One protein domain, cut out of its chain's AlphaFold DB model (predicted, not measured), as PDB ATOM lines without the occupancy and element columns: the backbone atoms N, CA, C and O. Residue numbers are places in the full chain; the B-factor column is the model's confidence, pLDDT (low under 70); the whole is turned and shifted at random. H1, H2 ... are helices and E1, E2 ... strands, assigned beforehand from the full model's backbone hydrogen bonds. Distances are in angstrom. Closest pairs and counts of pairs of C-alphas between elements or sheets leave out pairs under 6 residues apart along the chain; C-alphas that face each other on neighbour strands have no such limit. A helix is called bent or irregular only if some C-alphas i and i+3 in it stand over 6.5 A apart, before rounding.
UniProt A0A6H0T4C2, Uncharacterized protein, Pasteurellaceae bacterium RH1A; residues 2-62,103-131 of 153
ATOM      1  N   LEU A   2     282.411 289.559 467.072       75.38
ATOM      2  CA  LEU A   2     283.416 288.502 467.268       75.38
ATOM      3  C   LEU A   2     282.840 287.190 467.813       75.38
ATOM      4  O   LEU A   2     282.994 286.172 467.151       75.38
ATOM      5  N   ASP A   3     282.066 287.225 468.907       79.25
ATOM      6  CA  ASP A   3     281.395 286.034 469.462       79.25
ATOM      7  C   ASP A   3     280.585 285.252 468.423       79.25
ATOM      8  O   ASP A   3     280.432 284.035 468.511       79.25
ATOM      9  N   PHE A   4     279.999 285.963 467.456       82.50
ATOM     10  CA  PHE A   4     279.227 285.339 466.394       82.50
ATOM     11  C   PHE A   4     280.133 284.538 465.461       82.50
ATOM     12  O   PHE A   4     279.812 283.390 465.171       82.50
ATOM     13  N   PHE A   5     281.262 285.103 465.031       84.62
ATOM     14  CA  PHE A   5     282.230 284.410 464.180       84.62
ATOM     15  C   PHE A   5     282.944 283.268 464.906       84.62
ATOM     16  O   PHE A   5     283.153 282.217 464.309       84.62
ATOM     17  N   GLU A   6     283.227 283.420 466.201       81.12
ATOM     18  CA  GLU A   6     283.790 282.346 467.029       81.12
ATOM     19  C   GLU A   6     282.838 281.152 467.151       81.12
ATOM     20  O   GLU A   6     283.261 280.001 467.079       81.12
ATOM     21  N   LYS A   7     281.532 281.411 467.289       86.94
ATOM     22  CA  LYS A   7     280.507 280.358 467.386       86.94
ATOM     23  C   LYS A   7     280.078 279.801 466.025       86.94
ATOM     24  O   LYS A   7     279.463 278.741 465.986       86.94
ATOM     25  N   ASN A   8     280.374 280.498 464.924       90.56
ATOM     26  CA  ASN A   8     279.930 280.152 463.572       90.56
ATOM     27  C   ASN A   8     281.098 280.236 462.580       90.56
ATOM     28  O   ASN A   8     281.195 281.171 461.781       90.56
ATOM     29  N   HIS A   9     281.973 279.230 462.615       91.00
ATOM     30  CA  HIS A   9     283.197 279.207 461.812       91.00
ATOM     31  C   HIS A   9     282.946 279.319 460.296       91.00
ATOM     32  O   HIS A   9     283.667 280.028 459.602       91.00
ATOM     33  N   ASP A  10     281.876 278.724 459.766       94.50
ATOM     34  CA  ASP A  10     281.547 278.873 458.342       94.50
ATOM     35  C   ASP A  10     281.263 280.332 457.968       94.50
ATOM     36  O   ASP A  10     281.691 280.805 456.917       94.50
ATOM     37  N   HIS A  11     280.581 281.083 458.835       93.75
ATOM     38  CA  HIS A  11     280.331 282.507 458.614       93.75
ATOM     39  C   HIS A  11     281.604 283.339 458.732       93.75
ATOM     40  O   HIS A  11     281.773 284.293 457.973       93.75
ATOM     41  N   TYR A  12     282.517 282.950 459.622       93.44
ATOM     42  CA  TYR A  12     283.854 283.526 459.676       93.44
ATOM     43  C   TYR A  12     284.590 283.333 458.343       93.44
ATOM     44  O   TYR A  12     284.987 284.310 457.710       93.44
ATOM     45  N   ILE A  13     284.664 282.103 457.838       95.00
ATOM     46  CA  ILE A  13     285.344 281.798 456.573       95.00
ATOM     47  C   ILE A  13     284.690 282.521 455.389       95.00
ATOM     48  O   ILE A  13     285.387 283.054 454.525       95.00
ATOM     49  N   GLN A  14     283.358 282.592 455.345       96.00
ATOM     50  CA  GLN A  14     282.659 283.360 454.311       96.00
ATOM     51  C   GLN A  14     282.989 284.853 454.388       96.00
ATOM     52  O   GLN A  14     283.223 285.461 453.349       96.00
ATOM     53  N   SER A  15     283.087 285.425 455.591       94.88
ATOM     54  CA  SER A  15     283.436 286.840 455.768       94.88
ATOM     55  C   SER A  15     284.836 287.183 455.245       94.88
ATOM     56  O   SER A  15     285.014 288.261 454.673       94.88
ATOM     57  N   LEU A  16     285.797 286.256 455.370       96.50
ATOM     58  CA  LEU A  16     287.139 286.389 454.792       96.50
ATOM     59  C   LEU A  16     287.099 286.291 453.263       96.50
ATOM     60  O   LEU A  16     287.701 287.107 452.571       96.50
ATOM     61  N   LYS A  17     286.350 285.325 452.715       97.12
ATOM     62  CA  LYS A  17     286.186 285.159 451.259       97.12
ATOM     63  C   LYS A  17     285.579 286.391 450.601       97.12
ATOM     64  O   LYS A  17     286.062 286.813 449.555       97.12
ATOM     65  N   SER A  18     284.556 286.978 451.218       96.50
ATOM     66  CA  SER A  18     283.910 288.196 450.728       96.50
ATOM     67  C   SER A  18     284.664 289.482 451.079       96.50
ATOM     68  O   SER A  18     284.215 290.550 450.690       96.50
ATOM     69  N   GLY A  19     285.769 289.412 451.831       96.50
ATOM     70  CA  GLY A  19     286.551 290.589 452.215       96.50
ATOM     71  C   GLY A  19     285.787 291.582 453.095       96.50
ATOM     72  O   GLY A  19     286.012 292.782 452.994       96.50
ATOM     73  N   VAL A  20     284.869 291.119 453.949       93.56
ATOM     74  CA  VAL A  20     284.059 292.011 454.811       93.56
ATOM     75  C   VAL A  20     284.921 292.717 455.859       93.56
ATOM     76  O   VAL A  20     284.609 293.823 456.292       93.56
ATOM     77  N   TRP A  21     285.992 292.057 456.288       92.62
ATOM     78  CA  TRP A  21     286.926 292.535 457.297       92.62
ATOM     79  C   TRP A  21     288.225 291.729 457.227       92.62
ATOM     80  O   TRP A  21     288.261 290.649 456.635       92.62
ATOM     81  N   LEU A  22     289.275 292.252 457.864       93.75
ATOM     82  CA  LEU A  22     290.599 291.640 457.917       93.75
ATOM     83  C   LEU A  22     291.053 291.477 459.380       93.75
ATOM     84  O   LEU A  22     291.591 292.425 459.955       93.75
ATOM     85  N   PRO A  23     290.806 290.318 460.016       91.81
ATOM     86  CA  PRO A  23     291.063 290.126 461.440       91.81
ATOM     87  C   PRO A  23     292.520 289.747 461.712       91.81
ATOM     88  O   PRO A  23     292.879 288.574 461.699       91.81
ATOM     89  N   ILE A  24     293.365 290.731 461.990       89.56
ATOM     90  CA  ILE A  24     294.766 290.490 462.353       89.56
ATOM     91  C   ILE A  24     294.826 290.012 463.818       89.56
ATOM     92  O   ILE A  24     294.139 290.603 464.658       89.56
ATOM     93  N   PRO A  25     295.596 288.952 464.138       84.88
ATOM     94  CA  PRO A  25     295.852 288.521 465.510       84.88
ATOM     95  C   PRO A  25     296.365 289.639 466.417       84.88
ATOM     96  O   PRO A  25     296.860 290.666 465.953       84.88
ATOM     97  N   GLU A  26     296.275 289.410 467.725       79.69
ATOM     98  CA  GLU A  26     296.776 290.352 468.720       79.69
ATOM     99  C   GLU A  26     298.269 290.638 468.514       79.69
ATOM    100  O   GLU A  26     299.100 289.735 468.399       79.69
ATOM    101  N   ILE A  27     298.599 291.925 468.477       79.00
ATOM    102  CA  ILE A  27     299.964 292.423 468.359       79.00
ATOM    103  C   ILE A  27     300.434 292.763 469.769       79.00
ATOM    104  O   ILE A  27     299.899 293.679 470.397       79.00
ATOM    105  N   VAL A  28     301.455 292.061 470.260       73.88
ATOM    106  CA  VAL A  28     302.014 292.316 471.589       73.88
ATOM    107  C   VAL A  28     303.018 293.457 471.466       73.88
ATOM    108  O   VAL A  28     304.187 293.262 471.156       73.88
ATOM    109  N   SER A  29     302.549 294.688 471.660       69.06
ATOM    110  CA  SER A  29     303.391 295.879 471.556       69.06
ATOM    111  C   SER A  29     302.940 296.965 472.526       69.06
ATOM    112  O   SER A  29     301.748 297.219 472.677       69.06
ATOM    113  N   GLY A  30     303.904 297.659 473.145       66.62
ATOM    114  CA  GLY A  30     303.638 298.873 473.930       66.62
ATOM    115  C   GLY A  30     303.175 300.066 473.078       66.62
ATOM    116  O   GLY A  30     302.768 301.088 473.624       66.62
ATOM    117  N   GLY A  31     303.243 299.943 471.748       77.88
ATOM    118  CA  GLY A  31     302.759 300.921 470.785       77.88
ATOM    119  C   GLY A  31     303.392 300.708 469.411       77.88
ATOM    120  O   GLY A  31     304.597 300.489 469.291       77.88
ATOM    121  N   TYR A  32     302.588 300.824 468.360       86.12
ATOM    122  CA  TYR A  32     303.037 300.714 466.977       86.12
ATOM    123  C   TYR A  32     302.442 301.831 466.124       86.12
ATOM    124  O   TYR A  32     301.422 302.434 466.463       86.12
ATOM    125  N   LYS A  33     303.097 302.116 465.003       89.00
ATOM    126  CA  LYS A  33     302.556 302.978 463.955       89.00
ATOM    127  C   LYS A  33     301.747 302.156 462.968       89.00
ATOM    128  O   LYS A  33     302.085 301.013 462.680       89.00
ATOM    129  N   VAL A  34     300.710 302.775 462.423       89.00
ATOM    130  CA  VAL A  34     299.957 302.262 461.281       89.00
ATOM    131  C   VAL A  34     300.164 303.224 460.123       89.00
ATOM    132  O   VAL A  34     300.010 304.435 460.290       89.00
ATOM    133  N   SER A  35     300.498 302.694 458.954       91.06
ATOM    134  CA  SER A  35     300.641 303.469 457.728       91.06
ATOM    135  C   SER A  35     299.961 302.767 456.555       91.06
ATOM    136  O   SER A  35     299.838 301.542 456.511       91.06
ATOM    137  N   LEU A  36     299.492 303.560 455.596       92.50
ATOM    138  CA  LEU A  36     299.052 303.071 454.295       92.50
ATOM    139  C   LEU A  36     300.058 303.574 453.272       92.50
ATOM    140  O   LEU A  36     300.347 304.773 453.228       92.50
ATOM    141  N   ILE A  37     300.609 302.662 452.482       91.94
ATOM    142  CA  ILE A  37     301.684 302.982 451.546       91.94
ATOM    143  C   ILE A  37     301.389 302.415 450.162       91.94
ATOM    144  O   ILE A  37     300.715 301.395 450.008       91.94
ATOM    145  N   ASP A  38     301.948 303.072 449.153       89.88
ATOM    146  CA  ASP A  38     301.957 302.561 447.789       89.88
ATOM    147  C   ASP A  38     302.902 301.360 447.661       89.88
ATOM    148  O   ASP A  38     303.953 301.304 448.304       89.88
ATOM    149  N   GLU A  39     302.574 300.437 446.754       88.62
ATOM    150  CA  GLU A  39     303.404 299.259 446.458       88.62
ATOM    151  C   GLU A  39     304.838 299.646 446.052       88.62
ATOM    152  O   GLU A  39     305.791 298.940 446.378       88.62
ATOM    153  N   SER A  40     305.018 300.810 445.418       89.06
ATOM    154  CA  SER A  40     306.334 301.331 445.030       89.06
ATOM    155  C   SER A  40     307.259 301.627 446.212       89.06
ATOM    156  O   SER A  40     308.472 301.562 446.044       89.06
ATOM    157  N   LYS A  41     306.713 301.909 447.402       87.62
ATOM    158  CA  LYS A  41     307.489 302.221 448.615       87.62
ATOM    159  C   LYS A  41     307.887 300.983 449.410       87.62
ATOM    160  O   LYS A  41     308.667 301.081 450.351       87.62
ATOM    161  N   VAL A  42     307.364 299.810 449.051       87.69
ATOM    162  CA  VAL A  42     307.636 298.558 449.772       87.69
ATOM    163  C   VAL A  42     309.117 298.189 449.720       87.69
ATOM    164  O   VAL A  42     309.660 297.730 450.719       87.69
ATOM    165  N   ALA A  43     309.774 298.400 448.575       86.19
ATOM    166  CA  ALA A  43     311.191 298.076 448.398       86.19
ATOM    167  C   ALA A  43     312.119 298.949 449.262       86.19
ATOM    168  O   ALA A  43     313.209 298.508 449.619       86.19
ATOM    169  N   ASP A  44     311.670 300.153 449.617       84.06
ATOM    170  CA  ASP A  44     312.429 301.099 450.439       84.06
ATOM    171  C   ASP A  44     312.309 300.788 451.940       84.06
ATOM    172  O   ASP A  44     313.078 301.303 452.757       84.06
ATOM    173  N   LEU A  45     311.347 299.943 452.325       83.50
ATOM    174  CA  LEU A  45     311.156 299.525 453.705       83.50
ATOM    175  C   LEU A  45     312.016 298.307 454.027       83.50
ATOM    176  O   LEU A  45     311.864 297.235 453.434       83.50
ATOM    177  N   ASN A  46     312.839 298.446 455.066       84.56
ATOM    178  CA  ASN A  46     313.469 297.312 455.734       84.56
ATOM    179  C   ASN A  46     312.415 296.560 456.564       84.56
ATOM    180  O   ASN A  46     312.297 296.748 457.778       84.56
ATOM    181  N   HIS A  47     311.572 295.797 455.872       85.62
ATOM    182  CA  HIS A  47     310.506 295.026 456.485       85.62
ATOM    183  C   HIS A  47     311.057 293.736 457.086       85.62
ATOM    184  O   HIS A  47     311.891 293.040 456.516       85.62
ATOM    185  N   LEU A  48     310.549 293.448 458.269       90.69
ATOM    186  CA  LEU A  48     310.815 292.284 459.084       90.69
ATOM    187  C   LEU A  48     309.993 291.080 458.612       90.69
ATOM    188  O   LEU A  48     310.504 289.971 458.486       90.69
ATOM    189  N   PHE A  49     308.727 291.320 458.278       91.81
ATOM    190  CA  PHE A  49     307.857 290.346 457.634       91.81
ATOM    191  C   PHE A  49     306.948 291.042 456.626       91.81
ATOM    192  O   PHE A  49     306.680 292.245 456.713       91.81
ATOM    193  N   LYS A  50     306.459 290.259 455.668       94.06
ATOM    194  CA  LYS A  50     305.479 290.683 454.676       94.06
ATOM    195  C   LYS A  50     304.549 289.519 454.373       94.06
ATOM    196  O   LYS A  50     305.001 288.449 453.970       94.06
ATOM    197  N   TYR A  51     303.254 289.757 454.529       95.62
ATOM    198  CA  TYR A  51     302.210 288.807 454.174       95.62
ATOM    199  C   TYR A  51     301.248 289.450 453.188       95.62
ATOM    200  O   TYR A  51     300.782 290.567 453.395       95.62
ATOM    201  N   ASP A  52     300.964 288.738 452.104       95.19
ATOM    202  CA  ASP A  52     300.260 289.282 450.947       95.19
ATOM    203  C   ASP A  52     298.925 288.589 450.689       95.19
ATOM    204  O   ASP A  52     298.746 287.411 451.008       95.19
ATOM    205  N   SER A  53     298.069 289.271 449.924       95.75
ATOM    206  CA  SER A  53     296.854 288.716 449.308       95.75
ATOM    207  C   SER A  53     295.736 288.371 450.292       95.75
ATOM    208  O   SER A  53     295.092 287.333 450.156       95.75
ATOM    209  N   PHE A  54     295.495 289.237 451.274       97.94
ATOM    210  CA  PHE A  54     294.281 289.165 452.080       97.94
ATOM    211  C   PHE A  54     293.139 289.937 451.419       97.94
ATOM    212  O   PHE A  54     293.355 291.022 450.889       97.94
ATOM    213  N   ASN A  55     291.921 289.409 451.458       98.50
ATOM    214  CA  ASN A  55     290.785 290.051 450.798       98.50
ATOM    215  C   ASN A  55     290.202 291.169 451.668       98.50
ATOM    216  O   ASN A  55     289.959 290.968 452.859       98.50
ATOM    217  N   LEU A  56     289.906 292.316 451.059       97.94
ATOM    218  CA  LEU A  56     289.128 293.385 451.680       97.94
ATOM    219  C   LEU A  56     288.305 294.135 450.629       97.94
ATOM    220  O   LEU A  56     288.835 294.592 449.618       97.94
ATOM    221  N   GLU A  57     287.004 294.261 450.859       98.06
ATOM    222  CA  GLU A  57     286.081 295.031 450.030       98.06
ATOM    223  C   GLU A  57     285.682 296.315 450.755       98.06
ATOM    224  O   GLU A  57     285.210 296.304 451.891       98.06
ATOM    225  N   ILE A  58     285.869 297.441 450.075       96.94
ATOM    226  CA  ILE A  58     285.537 298.769 450.576       96.94
ATOM    227  C   ILE A  58     284.258 299.233 449.895       96.94
ATOM    228  O   ILE A  58     284.169 299.270 448.666       96.94
ATOM    229  N   SER A  59     283.268 299.588 450.713       94.19
ATOM    230  CA  SER A  59     281.932 299.997 450.262       94.19
ATOM    231  C   SER A  59     281.493 301.381 450.761       94.19
ATOM    232  O   SER A  59     280.526 301.926 450.226       94.19
ATOM    233  N   ASP A  60     282.223 301.989 451.705       92.00
ATOM    234  CA  ASP A  60     281.894 303.289 452.327       92.00
ATOM    235  C   ASP A  60     282.940 304.397 452.062       92.00
ATOM    236  O   ASP A  60     283.173 305.296 452.869       92.00
ATOM    237  N   ASN A  61     283.631 304.322 450.925       94.56
ATOM    238  CA  ASN A  61     284.713 305.225 450.511       94.56
ATOM    239  C   ASN A  61     285.779 305.472 451.600       94.56
ATOM    240  O   ASN A  61     286.458 306.507 451.619       94.56
ATOM    241  N   ALA A  62     285.916 304.527 452.526       94.31
ATOM    242  CA  ALA A  62     286.888 304.540 453.593       94.31
ATOM    243  C   ALA A  62     287.063 303.140 454.174       94.31
ATOM    244  O   ALA A  62     286.148 302.315 454.157       94.31
ATOM    245  N   MET A 103     289.367 305.966 451.232       94.88
ATOM    246  CA  MET A 103     289.822 305.004 450.235       94.88
ATOM    247  C   MET A 103     288.686 304.695 449.261       94.88
ATOM    248  O   MET A 103     287.571 304.476 449.717       94.88
ATOM    249  N   PRO A 104     288.919 304.667 447.939       96.81
ATOM    250  CA  PRO A 104     287.851 304.393 446.984       96.81
ATOM    251  C   PRO A 104     287.151 303.055 447.238       96.81
ATOM    252  O   PRO A 104     287.750 302.099 447.727       96.81
ATOM    253  N   ASN A 105     285.879 302.985 446.858       98.12
ATOM    254  CA  ASN A 105     285.163 301.718 446.835       98.12
ATOM    255  C   ASN A 105     285.795 300.739 445.843       98.12
ATOM    256  O   ASN A 105     286.201 301.122 444.743       98.12
ATOM    257  N   GLY A 106     285.814 299.462 446.209       98.12
ATOM    258  CA  GLY A 106     286.374 298.406 445.379       98.12
ATOM    259  C   GLY A 106     286.862 297.216 446.188       98.12
ATOM    260  O   GLY A 106     286.808 297.202 447.417       98.12
ATOM    261  N   LYS A 107     287.351 296.207 445.473       98.50
ATOM    262  CA  LYS A 107     287.975 295.023 446.058       98.50
ATOM    263  C   LYS A 107     289.485 295.181 446.032       98.50
ATOM    264  O   LYS A 107     290.052 295.589 445.019       98.50
ATOM    265  N   TYR A 108     290.121 294.831 447.139       98.19
ATOM    266  CA  TYR A 108     291.551 294.977 447.339       98.19
ATOM    267  C   TYR A 108     292.152 293.682 447.868       98.19
ATOM    268  O   TYR A 108     291.619 293.057 448.784       98.19
ATOM    269  N   LEU A 109     293.295 293.309 447.303       98.00
ATOM    270  CA  LEU A 109     294.235 292.413 447.953       98.00
ATOM    271  C   LEU A 109     295.145 293.262 448.838       98.00
ATOM    272  O   LEU A 109     295.893 294.108 448.347       98.00
ATOM    273  N   VAL A 110     295.044 293.051 450.143       97.62
ATOM    274  CA  VAL A 110     295.801 293.767 451.160       97.62
ATOM    275  C   VAL A 110     297.070 292.987 451.476       97.62
ATOM    276  O   VAL A 110     297.028 291.783 451.744       97.62
ATOM    277  N   SER A 111     298.196 293.689 451.452       96.81
ATOM    278  CA  SER A 111     299.456 293.222 452.021       96.81
ATOM    279  C   SER A 111     299.728 293.937 453.331       96.81
ATOM    280  O   SER A 111     299.503 295.143 453.438       96.81
ATOM    281  N   ILE A 112     300.240 293.196 454.306       95.19
ATOM    282  CA  ILE A 112     300.606 293.696 455.628       95.19
ATOM    283  C   ILE A 112     302.106 293.496 455.792       95.19
ATOM    284  O   ILE A 112     302.618 292.390 455.606       95.19
ATOM    285  N   LEU A 113     302.804 294.569 456.139       94.69
ATOM    286  CA  LEU A 113     304.239 294.570 456.372       94.69
ATOM    287  C   LEU A 113     304.520 295.029 457.795       94.69
ATOM    288  O   LEU A 113     303.969 296.041 458.223       94.69
ATOM    289  N   GLY A 114     305.406 294.324 458.490       93.06
ATOM    290  CA  GLY A 114     306.003 294.796 459.735       93.06
ATOM    291  C   GLY A 114     307.385 295.369 459.458       93.06
ATOM    292  O   GLY A 114     308.183 294.731 458.779       93.06
ATOM    293  N   SER A 115     307.695 296.555 459.969       91.94
ATOM    294  CA  SER A 115     309.022 297.176 459.877       91.94
ATOM    295  C   SER A 115     309.388 297.923 461.163       91.94
ATOM    296  O   SER A 115     308.548 298.144 462.036       91.94
ATOM    297  N   LEU A 116     310.657 298.315 461.290       89.38
ATOM    298  CA  LEU A 116     311.122 299.183 462.373       89.38
ATOM    299  C   LEU A 116     311.477 300.563 461.817       89.38
ATOM    300  O   LEU A 116     312.467 300.725 461.107       89.38
ATOM    301  N   GLU A 117     310.703 301.576 462.195       86.25
ATOM    302  CA  GLU A 117     311.002 302.978 461.903       86.25
ATOM    303  C   GLU A 117     311.600 303.637 463.143       86.25
ATOM    304  O   GLU A 117     310.899 303.860 464.128       86.25
ATOM    305  N   ASN A 118     312.894 303.975 463.119       84.94
ATOM    306  CA  ASN A 118     313.592 304.549 464.280       84.94
ATOM    307  C   ASN A 118     313.398 303.715 465.566       84.94
ATOM    308  O   ASN A 118     313.144 304.271 466.631       84.94
ATOM    309  N   GLN A 119     313.509 302.383 465.454       82.94
ATOM    310  CA  GLN A 119     313.281 301.401 466.534       82.94
ATOM    311  C   GLN A 119     311.826 301.296 467.027       82.94
ATOM    312  O   GLN A 119     311.560 300.595 467.999       82.94
ATOM    313  N   GLN A 120     310.877 301.944 466.351       86.19
ATOM    314  CA  GLN A 120     309.455 301.808 466.638       86.19
ATOM    315  C   GLN A 120     308.800 300.809 465.669       86.19
ATOM    316  O   GLN A 120     308.949 300.973 464.455       86.19
ATOM    317  N   PRO A 121     308.042 299.816 466.172       89.44
ATOM    318  CA  PRO A 121     307.220 298.935 465.347       89.44
ATOM    319  C   PRO A 121     306.253 299.709 464.444       89.44
ATOM    320  O   PRO A 121     305.533 300.601 464.902       89.44
ATOM    321  N   CYS A 122     306.224 299.366 463.159       91.19
ATOM    322  CA  CYS A 122     305.338 299.955 462.162       91.19
ATOM    323  C   CYS A 122     304.649 298.849 461.359       91.19
ATOM    324  O   CYS A 122     305.310 297.955 460.830       91.19
ATOM    325  N   PHE A 123     303.325 298.932 461.257       92.06
ATOM    326  CA  PHE A 123     302.520 298.143 460.335       92.06
ATOM    327  C   PHE A 123     302.167 298.991 459.131       92.06
ATOM    328  O   PHE A 123     301.482 300.008 459.255       92.06
ATOM    329  N   SER A 124     302.609 298.548 457.962       93.94
ATOM    330  CA  SER A 124     302.254 299.173 456.697       93.94
ATOM    331  C   SER A 124     301.266 298.304 455.935       93.94
ATOM    332  O   SER A 124     301.463 297.096 455.801       93.94
ATOM    333  N   PHE A 125     300.226 298.936 455.405       95.25
ATOM    334  CA  PHE A 125     299.201 298.296 454.595       95.25
ATOM    335  C   PHE A 125     299.308 298.762 453.146       95.25
ATOM    336  O   PHE A 125     299.329 299.964 452.872       95.25
ATOM    337  N   VAL A 126     299.346 297.809 452.220       96.50
ATOM    338  CA  VAL A 126     299.339 298.067 450.774       96.50
ATOM    339  C   VAL A 126     298.052 297.511 450.198       96.50
ATOM    340  O   VAL A 126     297.738 296.342 450.405       96.50
ATOM    341  N   PHE A 127     297.319 298.338 449.461       96.75
ATOM    342  CA  PHE A 127     296.018 297.986 448.902       96.75
ATOM    343  C   PHE A 127     296.134 297.855 447.390       96.75
ATOM    344  O   PHE A 127     296.240 298.851 446.675       96.75
ATOM    345  N   LYS A 128     296.097 296.620 446.889       96.81
ATOM    346  CA  LYS A 128     296.152 296.341 445.455       96.81
ATOM    347  C   LYS A 128     294.744 296.104 444.903       96.81
ATOM    348  O   LYS A 128     294.130 295.107 445.281       96.81
ATOM    349  N   PRO A 129     294.216 296.971 444.021       97.31
ATOM    350  CA  PRO A 129     292.867 296.808 443.490       97.31
ATOM    351  C   PRO A 129     292.755 295.557 442.612       97.31
ATOM    352  O   PRO A 129     293.662 295.244 441.837       97.31
ATOM    353  N   VAL A 130     291.620 294.867 442.708       98.06
ATOM    354  CA  VAL A 130     291.271 293.688 441.904       98.06
ATOM    355  C   VAL A 130     289.805 293.742 441.469       98.06
ATOM    356  O   VAL A 130     288.980 294.388 442.112       98.06
ATOM    357  N   SER A 131     289.461 293.070 440.369       97.56
ATOM    358  CA  SER A 131     288.066 292.957 439.912       97.56
ATOM    359  C   SER A 131     287.260 291.958 440.744       97.56
ATOM    360  O   SER A 131     286.069 292.151 440.985       97.56
TER     361      SER A 131
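This is residues 2 to 62 and 103 to 131 of the 153 residues of an uncharacterized protein of Pasteurellaceae bacterium RH1A (UniProt A0A6H0T4C2). A twisted sheet of four strands, three long ones, E2, E3 and E4, and a short one, E1, has the short helix H3 over one face. At one end H1 and H2 make a corner; H2 only grazes the sheet at E2, residues 6 to 11 stick out, and a long loop, residues 18 to 32, leads from H2 to E1. The printed part has 90 residues with three named helices and four named strands, in the order H1 H2 E1 H3 E2 E3 E4; the class is mixed, helices and strands. The sheet runs E1 E4 E3 E2 and is mixed, E1 and E4 parallel and the other neighbours antiparallel. The whole is only just compact, close to loose, with a radius of gyration of the C-alphas of 14.5 A and spans of 41 by 31 by 20 A.

H1, residues 2 to 7, begins at C-alpha 2 at (283.416, 288.502, 467.268). H2, residues 9 to 17, is 12.5 A long. E1 is residues 33 to 36, and H3 is residues 39 to 44. E2, residues 47 to 58, is 25.9 A long and bends by 68 degrees at residue 55. E3, residues 106 to 117, is 30.0 A long and bends by 59 degrees at residue 114. E4, residues 120 to 130, is 31.8 A long and ends at C-alpha 130 at (291.271, 293.688, 441.904).

H1 and H2 touch only at the corner, and only just, with 3 pairs of C-alphas within 8 A; the closest are those of Phe 5 and Tyr 12, 4.9 A apart. Their tilt is steep, 55 degrees, opposite ways. H2 only grazes the sheet with its residues 15 to 17; its closest C-alphas with E2 are Leu 16 and Asn 55, 6.5 A. H1 is not on the sheet. E1 is an edge strand, parallel to E4 at 21 degrees, with N 35 and O 123 at 2.9 A. H3 is on the sheet at a height of 9.7 A and runs along the strands, 13 degrees to E3 on the local plane; the closest C-alphas of H3 and E4 are Glu 39 and Val 126, 6.0 A. E1, H3 and E2 form a split strand-helix-strand unit, two strands running the same way with E4 and E3 between them, its crossover right-handed. E2 is the other edge strand, antiparallel to E3, with N 51 and O 112 at 2.9 A. E3 and E4 are a hairpin, with N 113 and O 124 at 2.9 A. Every O i to N i+4 pair is within hydrogen-bond range in H1 and H2; in H3 0 of 2 are, beside 2 of 3 O i to N i+3 pairs. H3 is irregular, but only just: C-alphas 40 and 43 are 6.7 A apart.

The two C-alphas farthest apart, Lys 7 and Asp 44, are 41.7 A apart. Residues 63 to 102 are not printed, and C-alphas 62 and 103 are 4.5 A apart across the cut. The link from H2 to E1 is long. The mean pLDDT of the printed part is 90.9, and residues 29 to 30 are under 70.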